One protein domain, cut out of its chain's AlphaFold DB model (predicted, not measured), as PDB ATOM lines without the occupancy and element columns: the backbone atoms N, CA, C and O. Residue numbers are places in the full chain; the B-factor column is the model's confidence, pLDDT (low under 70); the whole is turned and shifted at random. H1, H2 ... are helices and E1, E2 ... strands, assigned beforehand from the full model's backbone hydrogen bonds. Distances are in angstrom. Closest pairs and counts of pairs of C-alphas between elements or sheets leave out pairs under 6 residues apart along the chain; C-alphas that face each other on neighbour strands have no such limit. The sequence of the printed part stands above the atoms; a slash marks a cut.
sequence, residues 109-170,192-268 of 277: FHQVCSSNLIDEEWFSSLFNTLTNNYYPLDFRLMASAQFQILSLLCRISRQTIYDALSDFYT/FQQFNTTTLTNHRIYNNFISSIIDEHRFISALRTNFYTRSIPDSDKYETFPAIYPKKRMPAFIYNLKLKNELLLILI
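AT A GLANCE: This is residues 109 to 170 and 192 to 268 of the 277 residues of the protein "Hypothetical protein" of Rotaria sp. Silwood1 (UniProt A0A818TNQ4). Two long helices, H3 and H4, meet near the cut as a V, with the helix H2 folded back along H3. The two-stranded hairpin of E1 and E2 makes the end of the model away from the cut, and the tail with the short helices H5 and H6 runs back toward the first printed residue; residues 130 to 135, in the loop between H2 and H3, stick out. The printed part has 139 residues with six named helices and two named strands, in the order H1, H2, H3, H4, E1, E2, H5, H6, and its class is mostly helix; the sheet, E1 - E2, is antiparallel. The whole is loose, with a radius of gyration of the C-alphas of 18.5 A, and elongated, spanning 63 by 37 by 24 A.

HOW THE PARTS SIT: E1, residues 227 to 231, and E2, residues 238 to 242, form a hairpin of antiparallel neighbours at 153 degrees. N 228 and O 241 are 2.9 A apart and N 239 and O 230 2.8 A, both within hydrogen-bond range. The hub is H3, residues 139 to 170; it is apart from both strands. With its residues 160 to 168 alone H3 touches residues 195 to 203 of H4, residues 192 to 217; the closest C-alphas, of Ala 164 and Thr 199, are 6.5 A apart. H3 and H4 run opposite ways at a tilt of 37 degrees, only just steep. H2, residues 120 to 127, forms a helical hairpin with H3, at a shallow tilt of 18 degrees, opposite ways; it touches residues 140 to 148 of H3 alone, and the closest C-alphas, of Phe 123 and Ser 144, are 4.8 A apart. H1, residues 111 to 114, only just touches H3, with 3 pairs of C-alphas within 8 A, the closest being Cys 113 and Cys 154 at 5.3 A. H6, residues 262 to 266, is near H4, and H5, residues 252 to 256, touches no helix. Every O i to N i+4 pair is within hydrogen-bond range in H4, H5 and H6, against 27 of 28 in H3 and 2 of 4 in H2; H1 is too short for such a pair.

IN THESE COORDINATES: H3 measures 46.2 A, from C-alpha 139 at (-54.011, 36.501, -13.511) to C-alpha 170 at (-39.006, 41.979, 29.844). H4 measures 37.8 A, E1 13.4 A, E2 13.0 A and H2 11.4 A. H1 begins at C-alpha 111, (-46.671, 51.296, 3.197), and H6 ends at C-alpha 266, (-38.149, 46.393, 2.497).

THE WHOLE: The two C-alphas farthest apart, of Thr 170 and Asp 234, are 65.1 A apart. Residues 171 to 191 are not printed, and C-alphas 170 and 192 are 14.7 A apart across this cut. The link from H2 to H3 is long. Mean pLDDT of the printed part is 70.1; 62 residues are under 70, among them 210 to 227 and 240 to 268.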
ATOM      1  N   PHE A 109     -43.713  50.119   9.567       83.00
ATOM      2  CA  PHE A 109     -43.890  49.076   8.565       83.00
ATOM      3  C   PHE A 109     -43.994  49.698   7.177       83.00
ATOM      4  O   PHE A 109     -44.408  50.847   7.015       83.00
ATOM      5  N   HIS A 110     -43.624  48.932   6.157       82.94
ATOM      6  CA  HIS A 110     -43.738  49.394   4.780       82.94
ATOM      7  C   HIS A 110     -45.186  49.711   4.398       82.94
ATOM      8  O   HIS A 110     -46.116  49.004   4.786       82.94
ATOM      9  N   GLN A 111     -45.363  50.741   3.566       84.50
ATOM     10  CA  GLN A 111     -46.671  51.296   3.197       84.50
ATOM     11  C   GLN A 111     -47.634  50.257   2.606       84.50
ATOM     12  O   GLN A 111     -48.842  50.358   2.793       84.50
ATOM     13  N   VAL A 112     -47.107  49.218   1.947       84.50
ATOM     14  CA  VAL A 112     -47.918  48.113   1.410       84.50
ATOM     15  C   VAL A 112     -48.727  47.390   2.496       84.50
ATOM     16  O   VAL A 112     -49.865  47.003   2.245       84.50
ATOM     17  N   CYS A 113     -48.186  47.288   3.714       85.94
ATOM     18  CA  CYS A 113     -48.828  46.645   4.862       85.94
ATOM     19  C   CYS A 113     -49.894  47.511   5.544       85.94
ATOM     20  O   CYS A 113     -50.456  47.102   6.562       85.94
ATOM     21  N   SER A 114     -50.142  48.698   4.995       88.88
ATOM     22  CA  SER A 114     -51.221  49.610   5.379       88.88
ATOM     23  C   SER A 114     -52.074  50.004   4.167       88.88
ATOM     24  O   SER A 114     -52.857  50.945   4.250       88.88
ATOM     25  N   SER A 115     -51.879  49.339   3.023       88.62
ATOM     26  CA  SER A 115     -52.591  49.615   1.774       88.62
ATOM     27  C   SER A 115     -53.731  48.627   1.562       88.62
ATOM     28  O   SER A 115     -53.691  47.518   2.088       88.62
ATOM     29  N   ASN A 116     -54.667  48.960   0.674       88.38
ATOM     30  CA  ASN A 116     -55.771  48.059   0.344       88.38
ATOM     31  C   ASN A 116     -55.339  46.737  -0.307       88.38
ATOM     32  O   ASN A 116     -56.132  45.812  -0.404       88.38
ATOM     33  N   LEU A 117     -54.077  46.604  -0.727       84.69
ATOM     34  CA  LEU A 117     -53.562  45.379  -1.344       84.69
ATOM     35  C   LEU A 117     -53.527  44.181  -0.385       84.69
ATOM     36  O   LEU A 117     -53.437  43.045  -0.850       84.69
ATOM     37  N   ILE A 118     -53.563  44.427   0.926       86.81
ATOM     38  CA  ILE A 118     -53.608  43.380   1.954       86.81
ATOM     39  C   ILE A 118     -55.017  43.139   2.513       86.81
ATOM     40  O   ILE A 118     -55.184  42.222   3.323       86.81
ATOM     41  N   ASP A 119     -56.002  43.935   2.082       89.25
ATOM     42  CA  ASP A 119     -57.385  43.854   2.548       89.25
ATOM     43  C   ASP A 119     -58.101  42.662   1.912       89.25
ATOM     44  O   ASP A 119     -57.952  42.373   0.721       89.25
ATOM     45  N   GLU A 120     -58.939  41.993   2.703       85.81
ATOM     46  CA  GLU A 120     -59.703  40.832   2.242       85.81
ATOM     47  C   GLU A 120     -60.685  41.176   1.125       85.81
ATOM     48  O   GLU A 120     -60.833  40.419   0.162       85.81
ATOM     49  N   GLU A 121     -61.290  42.361   1.191       86.44
ATOM     50  CA  GLU A 121     -62.189  42.866   0.156       86.44
ATOM     51  C   GLU A 121     -61.478  43.018  -1.194       86.44
ATOM     52  O   GLU A 121     -62.041  42.659  -2.231       86.44
ATOM     53  N   TRP A 122     -60.217  43.468  -1.196       85.38
ATOM     54  CA  TRP A 122     -59.443  43.661  -2.423       85.38
ATOM     55  C   TRP A 122     -59.251  42.348  -3.173       85.38
ATOM     56  O   TRP A 122     -59.653  42.233  -4.333       85.38
ATOM     57  N   PHE A 123     -58.681  41.327  -2.534       80.88
ATOM     58  CA  PHE A 123     -58.437  40.070  -3.238       80.88
ATOM     59  C   PHE A 123     -59.699  39.216  -3.413       80.88
ATOM     60  O   PHE A 123     -59.738  38.398  -4.331       80.88
ATOM     61  N   SER A 124     -60.754  39.437  -2.622       80.88
ATOM     62  CA  SER A 124     -62.079  38.847  -2.870       80.88
ATOM     63  C   SER A 124     -62.744  39.453  -4.109       80.88
ATOM     64  O   SER A 124     -63.366  38.735  -4.893       80.88
ATOM     65  N   SER A 125     -62.546  40.753  -4.360       80.56
ATOM     66  CA  SER A 125     -63.059  41.416  -5.568       80.56
ATOM     67  C   SER A 125     -62.462  40.843  -6.862       80.56
ATOM     68  O   SER A 125     -63.146  40.790  -7.886       80.56
ATOM     69  N   LEU A 126     -61.228  40.319  -6.809       75.12
ATOM     70  CA  LEU A 126     -60.580  39.661  -7.949       75.12
ATOM     71  C   LEU A 126     -61.321  38.392  -8.400       75.12
ATOM     72  O   LEU A 126     -61.306  38.080  -9.590       75.12
ATOM     73  N   PHE A 127     -62.003  37.692  -7.486       68.44
ATOM     74  CA  PHE A 127     -62.815  36.512  -7.799       68.44
ATOM     75  C   PHE A 127     -64.235  36.852  -8.266       68.44
ATOM     76  O   PHE A 127     -64.832  36.085  -9.016       68.44
ATOM     77  N   ASN A 128     -64.781  37.998  -7.853       62.78
ATOM     78  CA  ASN A 128     -66.210  38.304  -7.976       62.78
ATOM     79  C   ASN A 128     -66.630  38.856  -9.356       62.78
ATOM     80  O   ASN A 128     -67.740  39.350  -9.541       62.78
ATOM     81  N   THR A 129     -65.742  38.796 -10.351       56.53
ATOM     82  CA  THR A 129     -66.037  39.270 -11.707       56.53
ATOM     83  C   THR A 129     -66.542  38.109 -12.560       56.53
ATOM     84  O   THR A 129     -65.785  37.200 -12.877       56.53
ATOM     85  N   LEU A 130     -67.831  38.167 -12.916       54.25
ATOM     86  CA  LEU A 130     -68.604  37.281 -13.803       54.25
ATOM     87  C   LEU A 130     -67.839  36.835 -15.065       54.25
ATOM     88  O   LEU A 130     -68.075  37.334 -16.164       54.25
ATOM     89  N   THR A 131     -66.920  35.883 -14.945       54.31
ATOM     90  CA  THR A 131     -66.219  35.322 -16.101       54.31
ATOM     91  C   THR A 131     -66.457  33.832 -16.179       54.31
ATOM     92  O   THR A 131     -65.762  33.038 -15.558       54.31
ATOM     93  N   ASN A 132     -67.424  33.474 -17.022       55.78
ATOM     94  CA  ASN A 132     -67.788  32.105 -17.396       55.78
ATOM     95  C   ASN A 132     -66.660  31.316 -18.097       55.78
ATOM     96  O   ASN A 132     -66.855  30.155 -18.433       55.78
ATOM     97  N   ASN A 133     -65.483  31.915 -18.302       56.91
ATOM     98  CA  ASN A 133     -64.328  31.278 -18.923       56.91
ATOM     99  C   ASN A 133     -63.166  31.246 -17.924       56.91
ATOM    100  O   ASN A 133     -62.338  32.157 -17.889       56.91
ATOM    101  N   TYR A 134     -63.111  30.189 -17.112       55.31
ATOM    102  CA  TYR A 134     -61.954  29.868 -16.275       55.31
ATOM    103  C   TYR A 134     -60.766  29.510 -17.174       55.31
ATOM    104  O   TYR A 134     -60.602  28.364 -17.590       55.31
ATOM    105  N   TYR A 135     -59.937  30.499 -17.504       59.53
ATOM    106  CA  TYR A 135     -58.677  30.246 -18.191       59.53
ATOM    107  C   TYR A 135     -57.602  29.928 -17.135       59.53
ATOM    108  O   TYR A 135     -57.373  30.752 -16.253       59.53
ATOM    109  N   PRO A 136     -56.894  28.785 -17.198       56.94
ATOM    110  CA  PRO A 136     -55.864  28.423 -16.212       56.94
ATOM    111  C   PRO A 136     -54.688  29.410 -16.089       56.94
ATOM    112  O   PRO A 136     -53.869  29.276 -15.189       56.94
ATOM    113  N   LEU A 137     -54.581  30.380 -17.005       63.00
ATOM    114  CA  LEU A 137     -53.588  31.462 -16.990       63.00
ATOM    115  C   LEU A 137     -54.204  32.825 -16.630       63.00
ATOM    116  O   LEU A 137     -53.609  33.864 -16.913       63.00
ATOM    117  N   ASP A 138     -55.411  32.836 -16.066       69.81
ATOM    118  CA  ASP A 138     -56.047  34.054 -15.590       69.81
ATOM    119  C   ASP A 138     -55.286  34.616 -14.389       69.81
ATOM    120  O   ASP A 138     -55.172  33.983 -13.335       69.81
ATOM    121  N   PHE A 139     -54.776  35.836 -14.553       70.81
ATOM    122  CA  PHE A 139     -54.011  36.501 -13.511       70.81
ATOM    123  C   PHE A 139     -54.828  36.669 -12.230       70.81
ATOM    124  O   PHE A 139     -54.228  36.667 -11.167       70.81
ATOM    125  N   ARG A 140     -56.161  36.791 -12.300       71.38
ATOM    126  CA  ARG A 140     -57.026  37.012 -11.130       71.38
ATOM    127  C   ARG A 140     -56.977  35.842 -10.158       71.38
ATOM    128  O   ARG A 140     -56.924  36.055  -8.950       71.38
ATOM    129  N   LEU A 141     -56.911  34.624 -10.699       68.50
ATOM    130  CA  LEU A 141     -56.840  33.389  -9.924       68.50
ATOM    131  C   LEU A 141     -55.525  33.285  -9.136       68.50
ATOM    132  O   LEU A 141     -55.498  32.794  -8.014       68.50
ATOM    133  N   MET A 142     -54.429  33.756  -9.732       69.94
ATOM    134  CA  MET A 142     -53.110  33.763  -9.098       69.94
ATOM    135  C   MET A 142     -52.905  34.994  -8.211       69.94
ATOM    136  O   MET A 142     -52.316  34.886  -7.141       69.94
ATOM    137  N   ALA A 143     -53.375  36.161  -8.643       74.06
ATOM    138  CA  ALA A 143     -53.191  37.432  -7.957       74.06
ATOM    139  C   ALA A 143     -53.836  37.415  -6.575       74.06
ATOM    140  O   ALA A 143     -53.216  37.887  -5.630       74.06
ATOM    141  N   SER A 144     -55.021  36.819  -6.429       75.19
ATOM    142  CA  SER A 144     -55.661  36.676  -5.123       75.19
ATOM    143  C   SER A 144     -54.789  35.901  -4.130       75.19
ATOM    144  O   SER A 144     -54.550  36.383  -3.026       75.19
ATOM    145  N   ALA A 145     -54.213  34.770  -4.545       73.25
ATOM    146  CA  ALA A 145     -53.277  34.006  -3.723       73.25
ATOM    147  C   ALA A 145     -51.990  34.793  -3.412       73.25
ATOM    148  O   ALA A 145     -51.491  34.741  -2.292       73.25
ATOM    149  N   GLN A 146     -51.462  35.563  -4.369       76.06
ATOM    150  CA  GLN A 146     -50.283  36.410  -4.138       76.06
ATOM    151  C   GLN A 146     -50.570  37.546  -3.139       76.06
ATOM    152  O   GLN A 146     -49.746  37.814  -2.266       76.06
ATOM    153  N   PHE A 147     -51.739  38.188  -3.213       81.38
ATOM    154  CA  PHE A 147     -52.149  39.224  -2.258       81.38
ATOM    155  C   PHE A 147     -52.464  38.648  -0.869       81.38
ATOM    156  O   PHE A 147     -52.117  39.267   0.135       81.38
ATOM    157  N   GLN A 148     -53.011  37.433  -0.789       81.75
ATOM    158  CA  GLN A 148     -53.150  36.707   0.480       81.75
ATOM    159  C   GLN A 148     -51.785  36.416   1.119       81.75
ATOM    160  O   GLN A 148     -51.608  36.641   2.316       81.75
ATOM    161  N   ILE A 149     -50.798  35.979   0.326       77.81
ATOM    162  CA  ILE A 149     -49.419  35.793   0.799       77.81
ATOM    163  C   ILE A 149     -48.837  37.125   1.283       77.81
ATOM    164  O   ILE A 149     -48.249  37.175   2.359       77.81
ATOM    165  N   LEU A 150     -49.030  38.216   0.541       79.75
ATOM    166  CA  LEU A 150     -48.570  39.547   0.944       79.75
ATOM    167  C   LEU A 150     -49.186  39.998   2.279       79.75
ATOM    168  O   LEU A 150     -48.465  40.473   3.155       79.75
ATOM    169  N   SER A 151     -50.496  39.808   2.457       85.56
ATOM    170  CA  SER A 151     -51.206  40.106   3.708       85.56
ATOM    171  C   SER A 151     -50.656  39.280   4.875       85.56
ATOM    172  O   SER A 151     -50.340  39.816   5.943       85.56
ATOM    173  N   LEU A 152     -50.428  37.983   4.645       82.31
ATOM    174  CA  LEU A 152     -49.816  37.093   5.626       82.31
ATOM    175  C   LEU A 152     -48.398  37.542   6.004       82.31
ATOM    176  O   LEU A 152     -48.088  37.601   7.193       82.31
ATOM    177  N   LEU A 153     -47.560  37.892   5.025       79.88
ATOM    178  CA  LEU A 153     -46.204  38.389   5.261       79.88
ATOM    179  C   LEU A 153     -46.225  39.663   6.108       79.88
ATOM    180  O   LEU A 153     -45.521  39.738   7.108       79.88
ATOM    181  N   CYS A 154     -47.089  40.624   5.779       84.75
ATOM    182  CA  CYS A 154     -47.264  41.844   6.564       84.75
ATOM    183  C   CYS A 154     -47.671  41.561   8.018       84.75
ATOM    184  O   CYS A 154     -47.130  42.169   8.947       84.75
ATOM    185  N   ARG A 155     -48.595  40.616   8.234       87.50
ATOM    186  CA  ARG A 155     -49.021  40.199   9.576       87.50
ATOM    187  C   ARG A 155     -47.888  39.527  10.352       87.50
ATOM    188  O   ARG A 155     -47.656  39.889  11.501       87.50
ATOM    189  N   ILE A 156     -47.170  38.592   9.729       82.75
ATOM    190  CA  ILE A 156     -46.047  37.882  10.359       82.75
ATOM    191  C   ILE A 156     -44.917  38.856  10.699       82.75
ATOM    192  O   ILE A 156     -44.392  38.802  11.809       82.75
ATOM    193  N   SER A 157     -44.565  39.780   9.800       82.88
ATOM    194  CA  SER A 157     -43.556  40.810  10.073       82.88
ATOM    195  C   SER A 157     -43.945  41.674  11.271       82.88
ATOM    196  O   SER A 157     -43.115  41.926  12.140       82.88
ATOM    197  N   ARG A 158     -45.215  42.087  11.359       88.31
ATOM    198  CA  ARG A 158     -45.727  42.864  12.492       88.31
ATOM    199  C   ARG A 158     -45.635  42.092  13.802       88.31
ATOM    200  O   ARG A 158     -45.104  42.620  14.776       88.31
ATOM    201  N   GLN A 159     -46.109  40.851  13.802       88.44
ATOM    202  CA  GLN A 159     -46.069  39.988  14.977       88.44
ATOM    203  C   GLN A 159     -44.626  39.744  15.437       88.44
ATOM    204  O   GLN A 159     -44.323  39.952  16.601       88.44
ATOM    205  N   THR A 160     -43.718  39.441  14.504       85.50
ATOM    206  CA  THR A 160     -42.288  39.221  14.789       85.50
ATOM    207  C   THR A 160     -41.666  40.406  15.528       85.50
ATOM    208  O   THR A 160     -40.916  40.218  16.482       85.50
ATOM    209  N   ILE A 161     -41.975  41.635  15.100       88.38
ATOM    210  CA  ILE A 161     -41.461  42.840  15.755       88.38
ATOM    211  C   ILE A 161     -42.073  43.020  17.144       88.38
ATOM    212  O   ILE A 161     -41.342  43.328  18.081       88.38
ATOM    213  N   TYR A 162     -43.386  42.839  17.302       91.94
ATOM    214  CA  TYR A 162     -44.022  43.004  18.611       91.94
ATOM    215  C   TYR A 162     -43.604  41.936  19.620       91.94
ATOM    216  O   TYR A 162     -43.387  42.278  20.780       91.94
ATOM    217  N   ASP A 163     -43.415  40.694  19.183       91.44
ATOM    218  CA  ASP A 163     -42.897  39.618  20.028       91.44
ATOM    219  C   ASP A 163     -41.463  39.934  20.465       91.44
ATOM    220  O   ASP A 163     -41.168  39.940  21.658       91.44
ATOM    221  N   ALA A 164     -40.596  40.331  19.525       90.62
ATOM    222  CA  ALA A 164     -39.226  40.730  19.844       90.62
ATOM    223  C   ALA A 164     -39.175  41.923  20.814       90.62
ATOM    224  O   ALA A 164     -38.343  41.952  21.721       90.62
ATOM    225  N   LEU A 165     -40.061  42.910  20.645       92.75
ATOM    226  CA  LEU A 165     -40.175  44.051  21.556       92.75
ATOM    227  C   LEU A 165     -40.668  43.636  22.941       92.75
ATOM    228  O   LEU A 165     -40.131  44.116  23.937       92.75
ATOM    229  N   SER A 166     -41.665  42.754  23.008       94.38
ATOM    230  CA  SER A 166     -42.168  42.198  24.263       94.38
ATOM    231  C   SER A 166     -41.041  41.502  25.023       94.38
ATOM    232  O   SER A 166     -40.776  41.842  26.178       94.38
ATOM    233  N   ASP A 167     -40.306  40.615  24.352       92.88
ATOM    234  CA  ASP A 167     -39.162  39.917  24.933       92.88
ATOM    235  C   ASP A 167     -38.101  40.914  25.410       92.88
ATOM    236  O   ASP A 167     -37.713  40.906  26.580       92.88
ATOM    237  N   PHE A 168     -37.701  41.855  24.552       93.06
ATOM    238  CA  PHE A 168     -36.714  42.877  24.894       93.06
ATOM    239  C   PHE A 168     -37.130  43.699  26.121       93.06
ATOM    240  O   PHE A 168     -36.318  43.925  27.016       93.06
ATOM    241  N   TYR A 169     -38.393  44.104  26.220       94.50
ATOM    242  CA  TYR A 169     -38.901  44.895  27.340       94.50
ATOM    243  C   TYR A 169     -38.990  44.142  28.666       94.50
ATOM    244  O   TYR A 169     -38.950  44.785  29.720       94.50
ATOM    245  N   THR A 170     -39.074  42.812  28.633       94.62
ATOM    246  CA  THR A 170     -39.006  41.979  29.844       94.62
ATOM    247  C   THR A 170     -37.579  41.734  30.325       94.62
ATOM    248  O   THR A 170     -37.376  41.450  31.505       94.62
ATOM    249  N   PHE A 192     -28.960  48.123  21.451       87.75
ATOM    250  CA  PHE A 192     -29.807  48.417  20.306       87.75
ATOM    251  C   PHE A 192     -29.364  47.662  19.043       87.75
ATOM    252  O   PHE A 192     -30.186  47.071  18.337       87.75
ATOM    253  N   GLN A 193     -28.062  47.638  18.761       89.00
ATOM    254  CA  GLN A 193     -27.506  46.890  17.634       89.00
ATOM    255  C   GLN A 193     -27.754  45.387  17.774       89.00
ATOM    256  O   GLN A 193     -28.102  44.727  16.789       89.00
ATOM    257  N   GLN A 194     -27.626  44.854  18.989       90.50
ATOM    258  CA  GLN A 194     -27.928  43.461  19.286       90.50
ATOM    259  C   GLN A 194     -29.409  43.156  19.049       90.50
ATOM    260  O   GLN A 194     -29.714  42.212  18.324       90.50
ATOM    261  N   PHE A 195     -30.320  43.987  19.563       89.38
ATOM    262  CA  PHE A 195     -31.759  43.846  19.326       89.38
ATOM    263  C   PHE A 195     -32.086  43.787  17.826       89.38
ATOM    264  O   PHE A 195     -32.745  42.847  17.373       89.38
ATOM    265  N   ASN A 196     -31.568  44.730  17.032       85.31
ATOM    266  CA  ASN A 196     -31.781  44.746  15.581       85.31
ATOM    267  C   ASN A 196     -31.222  43.493  14.898       85.31
ATOM    268  O   ASN A 196     -31.893  42.881  14.065       85.31
ATOM    269  N   THR A 197     -29.996  43.106  15.248       87.38
ATOM    270  CA  THR A 197     -29.303  41.979  14.614       87.38
ATOM    271  C   THR A 197     -29.996  40.660  14.930       87.38
ATOM    272  O   THR A 197     -30.243  39.866  14.020       87.38
ATOM    273  N   THR A 198     -30.360  40.431  16.192       87.31
ATOM    274  CA  THR A 198     -31.067  39.223  16.627       87.31
ATOM    275  C   THR A 198     -32.451  39.146  15.996       87.31
ATOM    276  O   THR A 198     -32.798  38.110  15.434       87.31
ATOM    277  N   THR A 199     -33.204  40.248  15.986       85.56
ATOM    278  CA  THR A 199     -34.541  40.294  15.373       85.56
ATOM    279  C   THR A 199     -34.480  39.979  13.878       85.56
ATOM    280  O   THR A 199     -35.212  39.116  13.389       85.56
ATOM    281  N   LEU A 200     -33.553  40.608  13.145       83.62
ATOM    282  CA  LEU A 200     -33.368  40.356  11.715       83.62
ATOM    283  C   LEU A 200     -32.909  38.918  11.436       83.62
ATOM    284  O   LEU A 200     -33.348  38.300  10.466       83.62
ATOM    285  N   THR A 201     -32.023  38.381  12.274       82.44
ATOM    286  CA  THR A 201     -31.500  37.018  12.124       82.44
ATOM    287  C   THR A 201     -32.591  35.981  12.363       82.44
ATOM    288  O   THR A 201     -32.780  35.107  11.521       82.44
ATOM    289  N   ASN A 202     -33.364  36.118  13.440       80.12
ATOM    290  CA  ASN A 202     -34.486  35.229  13.743       80.12
ATOM    291  C   ASN A 202     -35.521  35.245  12.617       80.12
ATOM    292  O   ASN A 202     -35.982  34.196  12.166       80.12
ATOM    293  N   HIS A 203     -35.813  36.432  12.088       79.56
ATOM    294  CA  HIS A 203     -36.705  36.574  10.949       79.56
ATOM    295  C   HIS A 203     -36.171  35.872   9.684       79.56
ATOM    296  O   HIS A 203     -36.910  35.161   9.003       79.56
ATOM    297  N   ARG A 204     -34.872  36.004   9.380       78.56
ATOM    298  CA  ARG A 204     -34.230  35.285   8.262       78.56
ATOM    299  C   ARG A 204     -34.283  33.771   8.439       78.56
ATOM    300  O   ARG A 204     -34.547  33.075   7.465       78.56
ATOM    301  N   ILE A 205     -34.058  33.265   9.652       77.62
ATOM    302  CA  ILE A 205     -34.154  31.829   9.955       77.62
ATOM    303  C   ILE A 205     -35.565  31.322   9.651       77.62
ATOM    304  O   ILE A 205     -35.711  30.323   8.950       77.62
ATOM    305  N   TYR A 206     -36.595  32.044  10.098       73.75
ATOM    306  CA  TYR A 206     -37.987  31.680   9.843       73.75
ATOM    307  C   TYR A 206     -38.319  31.655   8.341       73.75
ATOM    308  O   TYR A 206     -38.921  30.706   7.842       73.75
ATOM    309  N   ASN A 207     -37.858  32.655   7.586       69.00
ATOM    310  CA  ASN A 207     -38.067  32.707   6.135       69.00
ATOM    311  C   ASN A 207     -37.318  31.602   5.383       69.00
ATOM    312  O   ASN A 207     -37.854  31.032   4.430       69.00
ATOM    313  N   ASN A 208     -36.087  31.300   5.800       74.69
ATOM    314  CA  ASN A 208     -35.311  30.210   5.223       74.69
ATOM    315  C   ASN A 208     -36.013  28.877   5.474       74.69
ATOM    316  O   ASN A 208     -36.149  28.092   4.548       74.69
ATOM    317  N   PHE A 209     -36.535  28.664   6.684       72.25
ATOM    318  CA  PHE A 209     -37.315  27.476   7.018       72.25
ATOM    319  C   PHE A 209     -38.563  27.329   6.136       72.25
ATOM    320  O   PHE A 209     -38.790  26.261   5.573       72.25
ATOM    321  N   ILE A 210     -39.331  28.409   5.937       68.56
ATOM    322  CA  ILE A 210     -40.486  28.393   5.023       68.56
ATOM    323  C   ILE A 210     -40.051  28.060   3.593       68.56
ATOM    324  O   ILE A 210     -40.664  27.209   2.951       68.56
ATOM    325  N   SER A 211     -38.999  28.712   3.097       69.44
ATOM    326  CA  SER A 211     -38.478  28.468   1.745       69.44
ATOM    327  C   SER A 211     -38.049  27.011   1.573       69.44
ATOM    328  O   SER A 211     -38.435  26.377   0.597       69.44
ATOM    329  N   SER A 212     -37.345  26.448   2.559       68.25
ATOM    330  CA  SER A 212     -36.929  25.045   2.559       68.25
ATOM    331  C   SER A 212     -38.116  24.085   2.509       68.25
ATOM    332  O   SER A 212     -38.093  23.154   1.711       68.25
ATOM    333  N   ILE A 213     -39.186  24.330   3.276       63.75
ATOM    334  CA  ILE A 213     -40.405  23.506   3.208       63.75
ATOM    335  C   ILE A 213     -41.023  23.561   1.806       63.75
ATOM    336  O   ILE A 213     -41.412  22.528   1.260       63.75
ATOM    337  N   ILE A 214     -41.116  24.752   1.210       62.94
ATOM    338  CA  ILE A 214     -41.700  24.934  -0.127       62.94
ATOM    339  C   ILE A 214     -40.872  24.203  -1.192       62.94
ATOM    340  O   ILE A 214     -41.443  23.525  -2.052       62.94
ATOM    341  N   ASP A 215     -39.545  24.321  -1.126       62.69
ATOM    342  CA  ASP A 215     -38.624  23.724  -2.094       62.69
ATOM    343  C   ASP A 215     -38.571  22.194  -1.974       62.69
ATOM    344  O   ASP A 215     -38.596  21.485  -2.988       62.69
ATOM    345  N   GLU A 216     -38.540  21.663  -0.748       62.16
ATOM    346  CA  GLU A 216     -38.458  20.222  -0.501       62.16
ATOM    347  C   GLU A 216     -39.765  19.500  -0.813       62.16
ATOM    348  O   GLU A 216     -39.749  18.381  -1.328       62.16
ATOM    349  N   HIS A 217     -40.913  20.114  -0.522       59.62
ATOM    350  CA  HIS A 217     -42.175  19.385  -0.567       59.62
ATOM    351  C   HIS A 217     -42.747  19.186  -1.971       59.62
ATOM    352  O   HIS A 217     -43.670  18.390  -2.108       59.62
ATOM    353  N   ARG A 218     -42.210  19.836  -3.019       58.12
ATOM    354  CA  ARG A 218     -42.598  19.661  -4.443       58.12
ATOM    355  C   ARG A 218     -44.105  19.430  -4.683       58.12
ATOM    356  O   ARG A 218     -44.489  18.768  -5.644       58.12
ATOM    357  N   PHE A 219     -44.995  19.957  -3.846       59.41
ATOM    358  CA  PHE A 219     -46.425  19.808  -4.070       59.41
ATOM    359  C   PHE A 219     -46.784  20.755  -5.194       59.41
ATOM    360  O   PHE A 219     -46.568  21.956  -5.059       59.41
ATOM    361  N   ILE A 220     -47.314  20.246  -6.306       57.38
ATOM    362  CA  ILE A 220     -47.882  21.113  -7.339       57.38
ATOM    363  C   ILE A 220     -48.978  21.916  -6.643       57.38
ATOM    364  O   ILE A 220     -49.992  21.360  -6.218       57.38
ATOM    365  N   SER A 221     -48.756  23.219  -6.484       62.84
ATOM    366  CA  SER A 221     -49.798  24.094  -5.957       62.84
ATOM    367  C   SER A 221     -51.016  23.992  -6.878       62.84
ATOM    368  O   SER A 221     -50.862  23.909  -8.099       62.84
ATOM    369  N   ALA A 222     -52.233  24.017  -6.330       59.97
ATOM    370  CA  ALA A 222     -53.455  23.956  -7.143       59.97
ATOM    371  C   ALA A 222     -53.482  25.041  -8.244       59.97
ATOM    372  O   ALA A 222     -54.051  24.846  -9.315       59.97
ATOM    373  N   LEU A 223     -52.793  26.159  -7.994       60.47
ATOM    374  CA  LEU A 223     -52.645  27.305  -8.888       60.47
ATOM    375  C   LEU A 223     -51.384  27.253  -9.780       60.47
ATOM    376  O   LEU A 223     -51.128  28.200 -10.519       60.47
ATOM    377  N   ARG A 224     -50.583  26.178  -9.713       62.41
ATOM    378  CA  ARG A 224     -49.320  25.972 -10.456       62.41
ATOM    379  C   ARG A 224     -48.352  27.162 -10.367       62.41
ATOM    380  O   ARG A 224     -47.656  27.479 -11.327       62.41
ATOM    381  N   THR A 225     -48.309  27.830  -9.215       61.31
ATOM    382  CA  THR A 225     -47.483  29.022  -8.960       61.31
ATOM    383  C   THR A 225     -46.025  28.700  -8.655       61.31
ATOM    384  O   THR A 225     -45.185  29.592  -8.714       61.31
ATOM    385  N   ASN A 226     -45.712  27.439  -8.350       62.84
ATOM    386  CA  ASN A 226     -44.361  26.959  -8.084       62.84
ATOM    387  C   ASN A 226     -43.724  26.313  -9.327       62.84
ATOM    388  O   ASN A 226     -42.712  26.795  -9.835       62.84
ATOM    389  N   PHE A 227     -44.333  25.263  -9.872       66.38
ATOM    390  CA  PHE A 227     -43.895  24.624 -11.111       66.38
ATOM    391  C   PHE A 227     -45.089  24.004 -11.843       66.38
ATOM    392  O   PHE A 227     -46.126  23.718 -11.244       66.38
ATOM    393  N   TYR A 228     -44.951  23.799 -13.152       71.19
ATOM    394  CA  TYR A 228     -45.911  23.032 -13.941       71.19
ATOM    395  C   TYR A 228     -45.235  21.796 -14.523       71.19
ATOM    396  O   TYR A 228     -44.031  21.791 -14.792       71.19
ATOM    397  N   THR A 229     -46.014  20.737 -14.716       73.25
ATOM    398  CA  THR A 229     -45.543  19.500 -15.333       73.25
ATOM    399  C   THR A 229     -46.034  19.402 -16.770       73.25
ATOM    400  O   THR A 229     -47.149  19.820 -17.097       73.25
ATOM    401  N   ARG A 230     -45.193  18.855 -17.644       78.19
ATOM    402  CA  ARG A 230     -45.560  18.461 -19.005       78.19
ATOM    403  C   ARG A 230     -45.260  16.974 -19.161       78.19
ATOM    404  O   ARG A 230     -44.171  16.539 -18.805       78.19
ATOM    405  N   SER A 231     -46.217  16.207 -19.674       82.62
ATOM    406  CA  SER A 231     -45.975  14.813 -20.051       82.62
ATOM    407  C   SER A 231     -45.032  14.763 -21.248       82.62
ATOM    408  O   SER A 231     -45.227  15.503 -22.219       82.62
ATOM    409  N   ILE A 232     -44.035  13.890 -21.190       82.56
ATOM    410  CA  ILE A 232     -43.214  13.588 -22.360       82.56
ATOM    411  C   ILE A 232     -44.068  12.702 -23.285       82.56
ATOM    412  O   ILE A 232     -44.611  11.706 -22.804       82.56
ATOM    413  N   PRO A 233     -44.244  13.053 -24.574       86.12
ATOM    414  CA  PRO A 233     -44.961  12.199 -25.518       86.12
ATOM    415  C   PRO A 233     -44.379  10.780 -25.510       86.12
ATOM    416  O   PRO A 233     -43.160  10.622 -25.468       86.12
ATOM    417  N   ASP A 234     -45.249   9.770 -25.521       85.12
ATOM    418  CA  ASP A 234     -44.878   8.347 -25.538       85.12
ATOM    419  C   ASP A 234     -44.049   7.869 -24.325       85.12
ATOM    420  O   ASP A 234     -43.285   6.906 -24.407       85.12
ATOM    421  N   SER A 235     -44.198   8.526 -23.168       83.19
ATOM    422  CA  SER A 235     -43.545   8.136 -21.916       83.19
ATOM    423  C   SER A 235     -44.437   8.370 -20.692       83.19
ATOM    424  O   SER A 235     -45.134   9.377 -20.609       83.19
ATOM    425  N   ASP A 236     -44.315   7.512 -19.672       80.19
ATOM    426  CA  ASP A 236     -44.922   7.716 -18.340       80.19
ATOM    427  C   ASP A 236     -44.191   8.779 -17.491       80.19
ATOM    428  O   ASP A 236     -44.411   8.914 -16.285       80.19
ATOM    429  N   LYS A 237     -43.256   9.520 -18.095       81.06
ATOM    430  CA  LYS A 237     -42.432  10.523 -17.418       81.06
ATOM    431  C   LYS A 237     -42.991  11.928 -17.615       81.06
ATOM    432  O   LYS A 237     -43.509  12.294 -18.670       81.06
ATOM    433  N   TYR A 238     -42.793  12.749 -16.589       75.12
ATOM    434  CA  TYR A 238     -43.153  14.161 -16.586       75.12
ATOM    435  C   TYR A 238     -41.902  15.025 -16.454       75.12
ATOM    436  O   TYR A 238     -41.048  14.771 -15.605       75.12
ATOM    437  N   GLU A 239     -41.826  16.082 -17.254       78.00
ATOM    438  CA  GLU A 239     -40.850  17.154 -17.086       78.00
ATOM    439  C   GLU A 239     -41.444  18.253 -16.209       78.00
ATOM    440  O   GLU A 239     -42.565  18.715 -16.435       78.00
ATOM    441  N   THR A 240     -40.689  18.676 -15.201       67.12
ATOM    442  CA  THR A 240     -41.039  19.799 -14.329       67.12
ATOM    443  C   THR A 240     -40.388  21.073 -14.845       67.12
ATOM    444  O   THR A 240     -39.164  21.136 -14.963       67.12
ATOM    445  N   PHE A 241     -41.186  22.108 -15.074       66.25
ATOM    446  CA  PHE A 241     -40.707  23.435 -15.442       66.25
ATOM    447  C   PHE A 241     -41.051  24.425 -14.332       66.25
ATOM    448  O   PHE A 241     -42.195  24.424 -13.865       66.25
ATOM    449  N   PRO A 242     -40.119  25.300 -13.915       62.28
ATOM    450  CA  PRO A 242     -40.457  26.363 -12.983       62.28
ATOM    451  C   PRO A 242     -41.553  27.231 -13.608       62.28
ATOM    452  O   PRO A 242     -41.513  27.529 -14.806       62.28
ATOM    453  N   ALA A 243     -42.542  27.626 -12.808       59.88
ATOM    454  CA  ALA A 243     -43.641  28.473 -13.258       59.88
ATOM    455  C   ALA A 243     -43.147  29.918 -13.457       59.88
ATOM    456  O   ALA A 243     -43.495  30.835 -12.722       59.88
ATOM    457  N   ILE A 244     -42.281  30.138 -14.447       52.00
ATOM    458  CA  ILE A 244     -41.832  31.466 -14.852       52.00
ATOM    459  C   ILE A 244     -42.742  31.896 -15.991       52.00
ATOM    460  O   ILE A 244     -42.593  31.460 -17.134       52.00
ATOM    461  N   TYR A 245     -43.704  32.761 -15.678       50.84
ATOM    462  CA  TYR A 245     -44.492  33.413 -16.712       50.84
ATOM    463  C   TYR A 245     -43.559  34.145 -17.685       50.84
ATOM    464  O   TYR A 245     -42.616  34.822 -17.255       50.84
ATOM    465  N   PRO A 246     -43.808  34.064 -19.002       42.62
ATOM    466  CA  PRO A 246     -43.044  34.831 -19.964       42.62
ATOM    467  C   PRO A 246     -43.205  36.322 -19.654       42.62
ATOM    468  O   PRO A 246     -44.312  36.863 -19.643       42.62
ATOM    469  N   LYS A 247     -42.060  36.980 -19.455       42.28
ATOM    470  CA  LYS A 247     -41.824  38.401 -19.125       42.28
ATOM    471  C   LYS A 247     -42.728  39.428 -19.838       42.28
ATOM    472  O   LYS A 247     -42.835  40.559 -19.392       42.28
ATOM    473  N   LYS A 248     -43.351  39.049 -20.959       41.41
ATOM    474  CA  LYS A 248     -44.153  39.901 -21.852       41.41
ATOM    475  C   LYS A 248     -45.624  40.096 -21.452       41.41
ATOM    476  O   LYS A 248     -46.273  40.920 -22.082       41.41
ATOM    477  N   ARG A 249     -46.177  39.355 -20.479       41.09
ATOM    478  CA  ARG A 249     -47.620  39.435 -20.128       41.09
ATOM    479  C   ARG A 249     -47.935  39.834 -18.681       41.09
ATOM    480  O   ARG A 249     -49.104  39.890 -18.323       41.09
ATOM    481  N   MET A 250     -46.929  40.121 -17.856       40.22
ATOM    482  CA  MET A 250     -47.157  40.602 -16.491       40.22
ATOM    483  C   MET A 250     -47.231  42.136 -16.449       40.22
ATOM    484  O   MET A 250     -46.386  42.790 -17.064       40.22
ATOM    485  N   PRO A 251     -48.180  42.726 -15.695       40.91
ATOM    486  CA  PRO A 251     -48.131  44.139 -15.338       40.91
ATOM    487  C   PRO A 251     -46.791  44.458 -14.664       40.91
ATOM    488  O   PRO A 251     -46.337  43.706 -13.797       40.91
ATOM    489  N   ALA A 252     -46.162  45.577 -15.032       39.94
ATOM    490  CA  ALA A 252     -44.825  45.960 -14.558       39.94
ATOM    491  C   ALA A 252     -44.686  45.974 -13.018       39.94
ATOM    492  O   ALA A 252     -43.607  45.714 -12.491       39.94
ATOM    493  N   PHE A 253     -45.788  46.201 -12.296       36.59
ATOM    494  CA  PHE A 253     -45.847  46.155 -10.833       36.59
ATOM    495  C   PHE A 253     -45.487  44.772 -10.251       36.59
ATOM    496  O   PHE A 253     -44.716  44.693  -9.300       36.59
ATOM    497  N   ILE A 254     -45.955  43.677 -10.865       38.84
ATOM    498  CA  ILE A 254     -45.657  42.299 -10.421       38.84
ATOM    499  C   ILE A 254     -44.228  41.895 -10.811       38.84
ATOM    500  O   ILE A 254     -43.555  41.179 -10.080       38.84
ATOM    501  N   TYR A 255     -43.726  42.406 -11.939       35.91
ATOM    502  CA  TYR A 255     -42.346  42.170 -12.370       35.91
ATOM    503  C   TYR A 255     -41.309  42.792 -11.415       35.91
ATOM    504  O   TYR A 255     -40.249  42.208 -11.187       35.91
ATOM    505  N   ASN A 256     -41.632  43.948 -10.825       35.91
ATOM    506  CA  ASN A 256     -40.814  44.579  -9.786       35.91
ATOM    507  C   ASN A 256     -40.937  43.879  -8.422       35.91
ATOM    508  O   ASN A 256     -40.026  43.976  -7.606       35.91
ATOM    509  N   LEU A 257     -41.990  43.084  -8.215       38.09
ATOM    510  CA  LEU A 257     -42.155  42.127  -7.114       38.09
ATOM    511  C   LEU A 257     -41.364  40.832  -7.360       38.09
ATOM    512  O   LEU A 257     -41.818  39.725  -7.068       38.09
ATOM    513  N   LYS A 258     -40.154  40.948  -7.917       33.94
ATOM    514  CA  LYS A 258     -39.233  39.822  -8.016       33.94
ATOM    515  C   LYS A 258     -38.965  39.354  -6.585       33.94
ATOM    516  O   LYS A 258     -38.232  40.016  -5.857       33.94
ATOM    517  N   LEU A 259     -39.590  38.230  -6.219       40.72
ATOM    518  CA  LEU A 259     -39.447  37.429  -4.996       40.72
ATOM    519  C   LEU A 259     -37.999  36.926  -4.819       40.72
ATOM    520  O   LEU A 259     -37.716  35.742  -4.706       40.72
ATOM    521  N   LYS A 260     -37.033  37.838  -4.852       34.47
ATOM    522  CA  LYS A 260     -35.764  37.668  -4.166       34.47
ATOM    523  C   LYS A 260     -35.978  38.196  -2.756       34.47
ATOM    524  O   LYS A 260     -36.691  39.180  -2.581       34.47
ATOM    525  N   ASN A 261     -35.315  37.558  -1.799       39.66
ATOM    526  CA  ASN A 261     -35.245  37.819  -0.352       39.66
ATOM    527  C   ASN A 261     -35.131  39.294   0.114       39.66
ATOM    528  O   ASN A 261     -35.074  39.557   1.311       39.66
ATOM    529  N   GLU A 262     -35.105  40.264  -0.796       37.50
ATOM    530  CA  GLU A 262     -35.057  41.700  -0.541       37.50
ATOM    531  C   GLU A 262     -36.427  42.321  -0.247       37.50
ATOM    532  O   GLU A 262     -36.496  43.323   0.459       37.50
ATOM    533  N   LEU A 263     -37.532  41.713  -0.694       39.31
ATOM    534  CA  LEU A 263     -38.873  42.249  -0.417       39.31
ATOM    535  C   LEU A 263     -39.216  42.231   1.083       39.31
ATOM    536  O   LEU A 263     -39.935  43.104   1.548       39.31
ATOM    537  N   LEU A 264     -38.633  41.307   1.856       45.38
ATOM    538  CA  LEU A 264     -38.781  41.253   3.317       45.38
ATOM    539  C   LEU A 264     -37.846  42.213   4.067       45.38
ATOM    540  O   LEU A 264     -38.216  42.702   5.130       45.38
ATOM    541  N   LEU A 265     -36.692  42.569   3.488       40.53
ATOM    542  CA  LEU A 265     -35.854  43.668   3.993       40.53
ATOM    543  C   LEU A 265     -36.538  45.032   3.807       40.53
ATOM    544  O   LEU A 265     -36.358  45.924   4.630       40.53
ATOM    545  N   ILE A 266     -37.372  45.175   2.772       41.16
ATOM    546  CA  ILE A 266     -38.149  46.393   2.497       41.16
ATOM    547  C   ILE A 266     -39.324  46.571   3.483       41.16
ATOM    548  O   ILE A 266     -39.742  47.702   3.729       41.16
ATOM    549  N   LEU A 267     -39.838  45.495   4.098       41.25
ATOM    550  CA  LEU A 267     -40.983  45.564   5.022       41.25
ATOM    551  C   LEU A 267     -40.646  46.089   6.428       41.25
ATOM    552  O   LEU A 267     -41.559  46.490   7.154       41.25
ATOM    553  N   ILE A 268     -39.363  46.123   6.799       44.66
ATOM    554  CA  ILE A 268     -38.890  46.530   8.126       44.66
ATOM    555  C   ILE A 268     -37.886  47.673   7.955       44.66
ATOM    556  O   ILE A 268     -36.674  47.486   8.018       44.66
TER     557      ILE A 268